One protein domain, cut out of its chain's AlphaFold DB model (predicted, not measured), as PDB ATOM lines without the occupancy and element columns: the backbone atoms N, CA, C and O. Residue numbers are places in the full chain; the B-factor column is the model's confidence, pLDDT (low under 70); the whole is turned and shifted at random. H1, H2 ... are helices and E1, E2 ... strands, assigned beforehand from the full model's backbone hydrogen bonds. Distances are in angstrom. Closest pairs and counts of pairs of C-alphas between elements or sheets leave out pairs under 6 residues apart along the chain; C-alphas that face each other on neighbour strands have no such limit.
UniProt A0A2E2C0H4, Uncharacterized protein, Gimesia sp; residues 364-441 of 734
ATOM      1  N   ALA A 364      -2.766  10.225  17.642       96.50
ATOM      2  CA  ALA A 364      -2.853  11.678  17.782       96.50
ATOM      3  C   ALA A 364      -1.585  12.381  17.272       96.50
ATOM      4  O   ALA A 364      -1.662  13.457  16.681       96.50
ATOM      5  N   GLU A 365      -0.408  11.782  17.474       96.44
ATOM      6  CA  GLU A 365       0.821  12.285  16.851       96.44
ATOM      7  C   GLU A 365       0.884  11.968  15.352       96.44
ATOM      8  O   GLU A 365       1.326  12.818  14.580       96.44
ATOM      9  N   LEU A 366       0.398  10.801  14.910       97.00
ATOM     10  CA  LEU A 366       0.339  10.470  13.479       97.00
ATOM     11  C   LEU A 366      -0.454  11.508  12.677       97.00
ATOM     12  O   LEU A 366       0.026  11.958  11.638       97.00
ATOM     13  N   GLU A 367      -1.601  11.962  13.187       96.75
ATOM     14  CA  GLU A 367      -2.417  13.000  12.544       96.75
ATOM     15  C   GLU A 367      -1.615  14.284  12.246       96.75
ATOM     16  O   GLU A 367      -1.783  14.913  11.203       96.75
ATOM     17  N   LYS A 368      -0.675  14.666  13.121       95.56
ATOM     18  CA  LYS A 368       0.110  15.906  12.971       95.56
ATOM     19  C   LYS A 368       1.134  15.845  11.841       95.56
ATOM     20  O   LYS A 368       1.484  16.909  11.305       95.56
ATOM     21  N   TYR A 369       1.626  14.646  11.524       95.81
ATOM     22  CA  TYR A 369       2.692  14.392  10.546       95.81
ATOM     23  C   TYR A 369       2.208  13.675   9.286       95.81
ATOM     24  O   TYR A 369       3.022  13.387   8.410       95.81
ATOM     25  N   SER A 370       0.908  13.426   9.158       96.31
ATOM     26  CA  SER A 370       0.293  12.816   7.982       96.31
ATOM     27  C   SER A 370      -0.616  13.796   7.250       96.31
ATOM     28  O   SER A 370      -1.183  14.714   7.840       96.31
ATOM     29  N   ALA A 371      -0.758  13.614   5.940       94.56
ATOM     30  CA  ALA A 371      -1.788  14.294   5.173       94.56
ATOM     31  C   ALA A 371      -3.171  13.833   5.658       94.56
ATOM     32  O   ALA A 371      -3.370  12.651   5.939       94.56
ATOM     33  N   SER A 372      -4.145  14.743   5.732       93.50
ATOM     34  CA  SER A 372      -5.468  14.432   6.294       93.50
ATOM     35  C   SER A 372      -6.185  13.300   5.554       93.50
ATOM     36  O   SER A 372      -6.861  12.496   6.184       93.50
ATOM     37  N   GLN A 373      -6.018  13.210   4.229       91.88
ATOM     38  CA  GLN A 373      -6.594  12.124   3.427       91.88
ATOM     39  C   GLN A 373      -5.992  10.768   3.804       91.88
ATOM     40  O   GLN A 373      -6.734   9.824   4.050       91.88
ATOM     41  N   PHE A 374      -4.667  10.696   3.942       93.69
ATOM     42  CA  PHE A 374      -3.970   9.481   4.357       93.69
ATOM     43  C   PHE A 374      -4.318   9.068   5.787       93.69
ATOM     44  O   PHE A 374      -4.564   7.897   6.067       93.69
ATOM     45  N   PHE A 375      -4.384  10.034   6.706       95.31
ATOM     46  CA  PHE A 375      -4.740   9.743   8.087       95.31
ATOM     47  C   PHE A 375      -6.172   9.199   8.189       95.31
ATOM     48  O   PHE A 375      -6.369   8.074   8.643       95.31
ATOM     49  N   ASN A 376      -7.156   9.947   7.683       92.88
ATOM     50  CA  ASN A 376      -8.571   9.581   7.785       92.88
ATOM     51  C   ASN A 376      -8.936   8.352   6.941       92.88
ATOM     52  O   ASN A 376      -9.842   7.607   7.299       92.88
ATOM     53  N   GLY A 377      -8.265   8.153   5.803       88.69
ATOM     54  CA  GLY A 377      -8.531   7.050   4.877       88.69
ATOM     55  C   GLY A 377      -7.837   5.738   5.239       88.69
ATOM     56  O   GLY A 377      -8.148   4.709   4.642       88.69
ATOM     57  N   SER A 378      -6.903   5.753   6.195       92.12
ATOM     58  CA  SER A 378      -6.050   4.597   6.480       92.12
ATOM     59  C   SER A 378      -5.615   4.525   7.939       92.12
ATOM     60  O   SER A 378      -5.956   3.577   8.652       92.12
ATOM     61  N   LEU A 379      -4.854   5.516   8.405       94.44
ATOM     62  CA  LEU A 379      -4.167   5.415   9.690       94.44
ATOM     63  C   LEU A 379      -5.102   5.510  10.889       94.44
ATOM     64  O   LEU A 379      -4.781   4.896  11.896       94.44
ATOM     65  N   ASP A 380      -6.214   6.238  10.826       95.12
ATOM     66  CA  ASP A 380      -7.103   6.447  11.977       95.12
ATOM     67  C   ASP A 380      -7.678   5.116  12.498       95.12
ATOM     68  O   ASP A 380      -7.492   4.742  13.658       95.12
ATOM     69  N   PHE A 381      -8.254   4.319  11.596       91.69
ATOM     70  CA  PHE A 381      -8.878   3.033  11.919       91.69
ATOM     71  C   PHE A 381      -7.980   1.808  11.668       91.69
ATOM     72  O   PHE A 381      -8.331   0.700  12.077       91.69
ATOM     73  N   GLY A 382      -6.837   1.968  10.991       90.75
ATOM     74  CA  GLY A 382      -5.955   0.859  10.623       90.75
ATOM     75  C   GLY A 382      -5.229   0.216  11.811       90.75
ATOM     76  O   GLY A 382      -4.724   0.906  12.704       90.75
ATOM     77  N   ASP A 383      -5.110  -1.114  11.806       92.94
ATOM     78  CA  ASP A 383      -4.249  -1.833  12.752       92.94
ATOM     79  C   ASP A 383      -2.785  -1.758  12.297       92.94
ATOM     80  O   ASP A 383      -2.338  -2.502  11.419       92.94
ATOM     81  N   LEU A 384      -2.020  -0.868  12.934       94.06
ATOM     82  CA  LEU A 384      -0.620  -0.604  12.586       94.06
ATOM     83  C   LEU A 384       0.288  -1.827  12.785       94.06
ATOM     84  O   LEU A 384       1.397  -1.862  12.258       94.06
ATOM     85  N   LYS A 385      -0.166  -2.854  13.515       92.25
ATOM     86  CA  LYS A 385       0.595  -4.094  13.718       92.25
ATOM     87  C   LYS A 385       0.634  -4.982  12.477       92.25
ATOM     88  O   LYS A 385       1.518  -5.830  12.386       92.25
ATOM     89  N   LEU A 386      -0.285  -4.790  11.526       90.62
ATOM     90  CA  LEU A 386      -0.311  -5.559  10.278       90.62
ATOM     91  C   LEU A 386       0.903  -5.262   9.384       90.62
ATOM     92  O   LEU A 386       1.290  -6.108   8.579       90.62
ATOM     93  N   ALA A 387       1.519  -4.087   9.536       91.88
ATOM     94  CA  ALA A 387       2.721  -3.694   8.812       91.88
ATOM     95  C   ALA A 387       3.757  -3.088   9.761       91.88
ATOM     96  O   ALA A 387       3.602  -1.965  10.236       91.88
ATOM     97  N   ALA A 388       4.852  -3.808   9.996       92.44
ATOM     98  CA  ALA A 388       5.973  -3.279  10.760       92.44
ATOM     99  C   ALA A 388       6.769  -2.262   9.925       92.44
ATOM    100  O   ALA A 388       7.266  -2.582   8.840       92.44
ATOM    101  N   LEU A 389       6.927  -1.050  10.457       95.19
ATOM    102  CA  LEU A 389       7.814  -0.025   9.911       95.19
ATOM    103  C   LEU A 389       9.141  -0.001  10.682       95.19
ATOM    104  O   LEU A 389       9.177  -0.386  11.854       95.19
ATOM    105  N   PRO A 390      10.244   0.450  10.059       94.44
ATOM    106  CA  PRO A 390      11.513   0.556  10.760       94.44
ATOM    107  C   PRO A 390      11.426   1.621  11.858       94.44
ATOM    108  O   PRO A 390      10.709   2.618  11.745       94.44
ATOM    109  N   GLN A 391      12.201   1.433  12.921       93.06
ATOM    110  CA  GLN A 391      12.411   2.485  13.915       93.06
ATOM    111  C   GLN A 391      13.160   3.659  13.268       93.06
ATOM    112  O   GLN A 391      14.021   3.446  12.411       93.06
ATOM    113  N   SER A 392      12.899   4.890  13.712       92.25
ATOM    114  CA  SER A 392      13.526   6.104  13.160       92.25
ATOM    115  C   SER A 392      15.060   6.024  13.112       92.25
ATOM    116  O   SER A 392      15.680   6.355  12.101       92.25
ATOM    117  N   HIS A 393      15.685   5.511  14.175       88.69
ATOM    118  CA  HIS A 393      17.136   5.331  14.255       88.69
ATOM    119  C   HIS A 393      17.679   4.292  13.261       88.69
ATOM    120  O   HIS A 393      18.776   4.480  12.737       88.69
ATOM    121  N   ALA A 394      16.928   3.219  12.993       91.25
ATOM    122  CA  ALA A 394      17.305   2.190  12.028       91.25
ATOM    123  C   ALA A 394      17.165   2.725  10.597       91.25
ATOM    124  O   ALA A 394      18.103   2.621   9.809       91.25
ATOM    125  N   ALA A 395      16.053   3.411  10.311       92.56
ATOM    126  CA  ALA A 395      15.815   4.055   9.022       92.56
ATOM    127  C   ALA A 395      16.905   5.086   8.667       92.56
ATOM    128  O   ALA A 395      17.289   5.261   7.510       92.56
ATOM    129  N   ALA A 396      17.461   5.760   9.676       90.56
ATOM    130  CA  ALA A 396      18.522   6.740   9.487       90.56
ATOM    131  C   ALA A 396      19.838   6.152   8.944       90.56
ATOM    132  O   ALA A 396      20.624   6.892   8.341       90.56
ATOM    133  N   ALA A 397      20.091   4.852   9.124       87.38
ATOM    134  CA  ALA A 397      21.343   4.223   8.715       87.38
ATOM    135  C   ALA A 397      21.505   4.203   7.184       87.38
ATOM    136  O   ALA A 397      22.542   4.603   6.645       87.38
ATOM    137  N   ASP A 398      20.461   3.820   6.452       85.88
ATOM    138  CA  ASP A 398      20.564   3.471   5.033       85.88
ATOM    139  C   ASP A 398      19.635   4.272   4.107       85.88
ATOM    140  O   ASP A 398      19.671   4.057   2.903       85.88
ATOM    141  N   TYR A 399      18.937   5.296   4.614       93.25
ATOM    142  CA  TYR A 399      18.010   6.069   3.782       93.25
ATOM    143  C   TYR A 399      18.591   6.745   2.521       93.25
ATOM    144  O   TYR A 399      19.703   7.301   2.523       93.25
ATOM    145  N   GLU A 400      17.751   6.830   1.494       92.00
ATOM    146  CA  GLU A 400      17.836   7.758   0.369       92.00
ATOM    147  C   GLU A 400      16.683   8.765   0.447       92.00
ATOM    148  O   GLU A 400      15.557   8.411   0.776       92.00
ATOM    149  N   LEU A 401      16.960  10.036   0.145       92.62
ATOM    150  CA  LEU A 401      15.940  11.083   0.082       92.62
ATOM    151  C   LEU A 401      15.995  11.704  -1.309       92.62
ATOM    152  O   LEU A 401      17.024  12.277  -1.680       92.62
ATOM    153  N   ARG A 402      14.907  11.573  -2.066       90.69
ATOM    154  CA  ARG A 402      14.750  12.141  -3.413       90.69
ATOM    155  C   ARG A 402      13.713  13.247  -3.349       90.69
ATOM    156  O   ARG A 402      12.645  13.027  -2.794       90.69
ATOM    157  N   ILE A 403      14.037  14.425  -3.867       88.19
ATOM    158  CA  ILE A 403      13.193  15.620  -3.750       88.19
ATOM    159  C   ILE A 403      12.884  16.123  -5.152       88.19
ATOM    160  O   ILE A 403      13.805  16.408  -5.916       88.19
ATOM    161  N   GLU A 404      11.599  16.255  -5.459       85.62
ATOM    162  CA  GLU A 404      11.074  16.725  -6.735       85.62
ATOM    163  C   GLU A 404       9.991  17.779  -6.471       85.62
ATOM    164  O   GLU A 404       8.846  17.465  -6.152       85.62
ATOM    165  N   ASN A 405      10.354  19.059  -6.607       81.62
ATOM    166  CA  ASN A 405       9.465  20.200  -6.365       81.62
ATOM    167  C   ASN A 405       8.809  20.162  -4.967       81.62
ATOM    168  O   ASN A 405       9.488  20.408  -3.969       81.62
ATOM    169  N   ASN A 406       7.507  19.865  -4.906       84.44
ATOM    170  CA  ASN A 406       6.704  19.815  -3.681       84.44
ATOM    171  C   ASN A 406       6.575  18.399  -3.099       84.44
ATOM    172  O   ASN A 406       5.959  18.235  -2.046       84.44
ATOM    173  N   LEU A 407       7.168  17.398  -3.755       89.88
ATOM    174  CA  LEU A 407       7.152  16.004  -3.337       89.88
ATOM    175  C   LEU A 407       8.553  15.555  -2.925       89.88
ATOM    176  O   LEU A 407       9.567  15.966  -3.499       89.88
ATOM    177  N   ALA A 408       8.620  14.677  -1.935       93.00
ATOM    178  CA  ALA A 408       9.844  13.972  -1.601       93.00
ATOM    179  C   ALA A 408       9.558  12.501  -1.306       93.00
ATOM    180  O   ALA A 408       8.516  12.160  -0.768       93.00
ATOM    181  N   ASN A 409      10.498  11.629  -1.648       95.44
ATOM    182  CA  ASN A 409      10.439  10.204  -1.356       95.44
ATOM    183  C   ASN A 409      11.592   9.851  -0.426       95.44
ATOM    184  O   ASN A 409      12.765  10.025  -0.783       95.44
ATOM    185  N   PHE A 410      11.254   9.383   0.772       96.62
ATOM    186  CA  PHE A 410      12.197   8.829   1.728       96.62
ATOM    187  C   PHE A 410      12.179   7.306   1.611       96.62
ATOM    188  O   PHE A 410      11.190   6.664   1.955       96.62
ATOM    189  N   VAL A 411      13.280   6.727   1.140       95.69
ATOM    190  CA  VAL A 411      13.416   5.286   0.914       95.69
ATOM    191  C   VAL A 411      14.397   4.711   1.924       95.69
ATOM    192  O   VAL A 411      15.509   5.214   2.042       95.69
ATOM    193  N   THR A 412      14.014   3.656   2.631       95.06
ATOM    194  CA  THR A 412      14.857   2.914   3.585       95.06
ATOM    195  C   THR A 412      14.540   1.420   3.501       95.06
ATOM    196  O   THR A 412      13.654   1.020   2.742       95.06
ATOM    197  N   HIS A 413      15.239   0.586   4.268       91.75
ATOM    198  CA  HIS A 413      14.935  -0.835   4.372       91.75
ATOM    199  C   HIS A 413      14.501  -1.217   5.787       91.75
ATOM    200  O   HIS A 413      15.003  -0.702   6.783       91.75
ATOM    201  N   ASN A 414      13.583  -2.175   5.860       90.38
ATOM    202  CA  ASN A 414      13.194  -2.858   7.083       90.38
ATOM    203  C   ASN A 414      13.278  -4.365   6.832       90.38
ATOM    204  O   ASN A 414      12.623  -4.867   5.919       90.38
ATOM    205  N   ASP A 415      14.138  -5.073   7.563       86.00
ATOM    206  CA  ASP A 415      14.396  -6.511   7.373       86.00
ATOM    207  C   ASP A 415      14.683  -6.912   5.909       86.00
ATOM    208  O   ASP A 415      14.235  -7.943   5.407       86.00
ATOM    209  N   GLY A 416      15.418  -6.060   5.185       84.00
ATOM    210  CA  GLY A 416      15.762  -6.262   3.771       84.00
ATOM    211  C   GLY A 416      14.637  -5.957   2.773       84.00
ATOM    212  O   GLY A 416      14.868  -6.040   1.567       84.00
ATOM    213  N   LYS A 417      13.445  -5.567   3.239       89.50
ATOM    214  CA  LYS A 417      12.343  -5.076   2.400       89.50
ATOM    215  C   LYS A 417      12.423  -3.559   2.270       89.50
ATOM    216  O   LYS A 417      12.694  -2.868   3.249       89.50
ATOM    217  N   MET A 418      12.188  -3.036   1.071       92.69
ATOM    218  CA  MET A 418      12.219  -1.593   0.830       92.69
ATOM    219  C   MET A 418      10.918  -0.949   1.325       92.69
ATOM    220  O   MET A 418       9.824  -1.448   1.065       92.69
ATOM    221  N   VAL A 419      11.054   0.176   2.021       95.31
ATOM    222  CA  VAL A 419       9.959   1.009   2.521       95.31
ATOM    223  C   VAL A 419      10.140   2.408   1.947       95.31
ATOM    224  O   VAL A 419      11.204   3.008   2.111       95.31
ATOM    225  N   ASN A 420       9.114   2.926   1.277       95.62
ATOM    226  CA  ASN A 420       9.072   4.298   0.779       95.62
ATOM    227  C   ASN A 420       8.018   5.100   1.543       95.62
ATOM    228  O   ASN A 420       6.861   4.694   1.597       95.62
ATOM    229  N   LEU A 421       8.412   6.241   2.096       97.56
ATOM    230  CA  LEU A 421       7.514   7.236   2.661       97.56
ATOM    231  C   LEU A 421       7.453   8.411   1.688       97.56
ATOM    232  O   LEU A 421       8.459   9.093   1.474       97.56
ATOM    233  N   SER A 422       6.277   8.634   1.109       95.88
ATOM    234  CA  SER A 422       6.001   9.781   0.251       95.88
ATOM    235  C   SER A 422       5.666  10.985   1.125       95.88
ATOM    236  O   SER A 422       4.823  10.899   2.016       95.88
ATOM    237  N   LEU A 423       6.330  12.108   0.881       96.25
ATOM    238  CA  LEU A 423       6.118  13.370   1.573       96.25
ATOM    239  C   LEU A 423       5.581  14.420   0.612       96.25
ATOM    240  O   LEU A 423       6.093  14.568  -0.499       96.25
ATOM    241  N   VAL A 424       4.666  15.236   1.115       94.38
ATOM    242  CA  VAL A 424       4.160  16.428   0.442       94.38
ATOM    243  C   VAL A 424       4.456  17.670   1.279       94.38
ATOM    244  O   VAL A 424       4.360  17.663   2.513       94.38
ATOM    245  N   LYS A 425       4.857  18.752   0.614       91.50
ATOM    246  CA  LYS A 425       4.945  20.078   1.228       91.50
ATOM    247  C   LYS A 425       3.538  20.664   1.338       91.50
ATOM    248  O   LYS A 425       2.850  20.786   0.331       91.50
ATOM    249  N   LEU A 426       3.142  21.083   2.538       86.69
ATOM    250  CA  LEU A 426       1.919  21.857   2.713       86.69
ATOM    251  C   LEU A 426       2.130  23.241   2.084       86.69
ATOM    252  O   LEU A 426       3.009  23.996   2.513       86.69
ATOM    253  N   GLU A 427       1.368  23.538   1.034       79.56
ATOM    254  CA  GLU A 427       1.374  24.857   0.408       79.56
ATOM    255  C   GLU A 427       0.735  25.880   1.353       79.56
ATOM    256  O   GLU A 427      -0.259  25.603   2.023       79.56
ATOM    257  N   SER A 428       1.352  27.055   1.433       73.75
ATOM    258  CA  SER A 428       0.847  28.204   2.173       73.75
ATOM    259  C   SER A 428       1.100  29.439   1.328       73.75
ATOM    260  O   SER A 428       2.234  29.669   0.903       73.75
ATOM    261  N   ASP A 429       0.050  30.226   1.116       68.69
ATOM    262  CA  ASP A 429       0.124  31.503   0.400       68.69
ATOM    263  C   ASP A 429       0.726  32.617   1.274       68.69
ATOM    264  O   ASP A 429       1.125  33.674   0.782       68.69
ATOM    265  N   GLU A 430       0.828  32.380   2.583       69.31
ATOM    266  CA  GLU A 430       1.443  33.300   3.533       69.31
ATOM    267  C   GLU A 430       2.967  33.122   3.569       69.31
ATOM    268  O   GLU A 430       3.482  32.033   3.829       69.31
ATOM    269  N   ILE A 431       3.685  34.229   3.350       57.50
ATOM    270  CA  ILE A 431       5.155  34.293   3.263       57.50
ATOM    271  C   ILE A 431       5.832  33.905   4.594       57.50
ATOM    272  O   ILE A 431       6.951  33.390   4.584       57.50
ATOM    273  N   ASP A 432       5.143  34.102   5.723       61.66
ATOM    274  CA  ASP A 432       5.684  33.905   7.074       61.66
ATOM    275  C   ASP A 432       5.305  32.556   7.711       61.66
ATOM    276  O   ASP A 432       5.715  32.267   8.838       61.66
ATOM    277  N   VAL A 433       4.556  31.698   7.010       66.88
ATOM    278  CA  VAL A 433       4.205  30.375   7.542       66.88
ATOM    279  C   VAL A 433       5.383  29.417   7.348       66.88
ATOM    280  O   VAL A 433       5.845  29.206   6.219       66.88
ATOM    281  N   PRO A 434       5.889  28.789   8.427       70.88
ATOM    282  CA  PRO A 434       6.978  27.835   8.315       70.88
ATOM    283  C   PRO A 434       6.604  26.684   7.380       70.88
ATOM    284  O   PRO A 434       5.580  26.033   7.570       70.88
ATOM    285  N   GLU A 435       7.482  26.375   6.418       81.50
ATOM    286  CA  GLU A 435       7.297  25.190   5.572       81.50
ATOM    287  C   GLU A 435       7.071  23.945   6.445       81.50
ATOM    288  O   GLU A 435       7.924  23.633   7.294       81.50
ATOM    289  N   LYS A 436       5.950  23.253   6.207       88.44
ATOM    290  CA  LYS A 436       5.560  21.999   6.855       88.44
ATOM    291  C   LYS A 436       5.531  20.879   5.816       88.44
ATOM    292  O   LYS A 436       5.041  21.073   4.706       88.44
ATOM    293  N   TYR A 437       6.056  19.717   6.187       93.38
ATOM    294  CA  TYR A 437       6.046  18.507   5.366       93.38
ATOM    295  C   TYR A 437       5.210  17.442   6.071       93.38
ATOM    296  O   TYR A 437       5.308  17.301   7.291       93.38
ATOM    297  N   LEU A 438       4.391  16.728   5.308       95.81
ATOM    298  CA  LEU A 438       3.488  15.687   5.795       95.81
ATOM    299  C   LEU A 438       3.705  14.403   4.999       95.81
ATOM    300  O   LEU A 438       4.005  14.466   3.808       95.81
ATOM    301  N   ILE A 439       3.537  13.253   5.646       96.81
ATOM    302  CA  ILE A 439       3.532  11.948   4.982       96.81
ATOM    303  C   ILE A 439       2.191  11.764   4.272       96.81
ATOM    304  O   ILE A 439       1.140  11.812   4.909       96.81
ATOM    305  N   GLU A 440       2.233  11.559   2.961       94.88
ATOM    306  CA  GLU A 440       1.057  11.343   2.115       94.88
ATOM    307  C   GLU A 440       0.732   9.857   1.944       94.88
ATOM    308  O   GLU A 440      -0.431   9.502   1.850       94.88
ATOM    309  N   GLU A 441       1.735   8.981   1.924       94.31
ATOM    310  CA  GLU A 441       1.526   7.535   1.816       94.31
ATOM    311  C   GLU A 441       2.791   6.790   2.253       94.31
ATOM    312  O   GLU A 441       3.910   7.314   2.167       94.31
TER     313      GLU A 441
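AT A GLANCE: This is residues 364 to 441 of the 734 residues of an uncharacterized protein of Gimesia sp (UniProt A0A2E2C0H4). The main part is one strongly twisted sheet of four antiparallel strands, with two short helices, H1 and H2, gathered at its E4 edge and a third, H3, near E2. A long link leads from H2 to H3, and its residues 381 to 387 stick out free; the long loop of residues 426 to 436 between E3 and E4 reaches far beyond the strands. The printed part has 78 residues with three named helices and then four named strands, H1 H2 H3 E1 E2 E3 E4, and the sheet's order is E1 E2 E3 E4. Its class is mixed, helices and strands; it is only just compact, close to loose, with a radius of gyration of the C-alphas of 13.8 A, and spans 42 by 29 by 18 A.

IN THESE COORDINATES: Begin in the sheet with E3, residues 417 to 425, 26.2 A long, from C-alpha 417 at (12.343, -5.076, 2.400) to C-alpha 425 at (4.945, 20.078, 1.228). E2, residues 407 to 414, is 22.4 A long; E1, residues 400 to 404, 13.3 A. E4, residues 437 to 441, is 12.4 A long and ends at C-alpha 441, (1.526, 7.535, 1.816). Find H1, residues 364 to 369, 9.5 A long, from C-alpha 364 at (-2.853, 11.678, 17.782). H2, residues 372 to 379, is 9.7 A long, and H3, residues 392 to 398, 11.1 A.

HOW THE PARTS SIT: The strands form a meander, each the antiparallel neighbour of the one before, and each such pair is a hairpin. Look at N 402 and O 409 between E1 and E2, 2.9 A, at N 410 and O 421 between E2 and E3, 2.9 A, and at N 424 and O 438 between E3 and E4, 2.9 A. E1 and E4, the edge strands, are apart. H1 only grazes the sheet; its closest C-alphas to E4 are Tyr 369 and Leu 438, 5.0 A. H2 only grazes it too, with Phe 374 and Glu 440 closest, 5.8 A. H1 and H2 only just touch, with 3 pairs of C-alphas within 8 A, closest at Glu 367 and Phe 375, 6.0 A; they run opposite ways at a steep tilt of 51 degrees. H3 is on the sheet at a height of 5.8 A, over none of the strands, but only just, with 2 of its C-alphas falling on E2; Ala 395 and Thr 412 are the closest C-alphas, 5.6 A. Every O i to N i+4 pair of H2 is within hydrogen-bond range, against 0 of 2 in H1 and 1 of 3 in H3, where 2 of 3 and 2 of 4 O i to N i+3 pairs are.

THE WHOLE: The two C-alphas farthest apart are those of Gly 416 and Glu 430, 42.1 A. The printed part has no cut. The links H2 to H3 and E3 to E4 are long, with 12 and 11 residues. The mean pLDDT of the printed part is 89.9, and residues 429 to 433 are under 70.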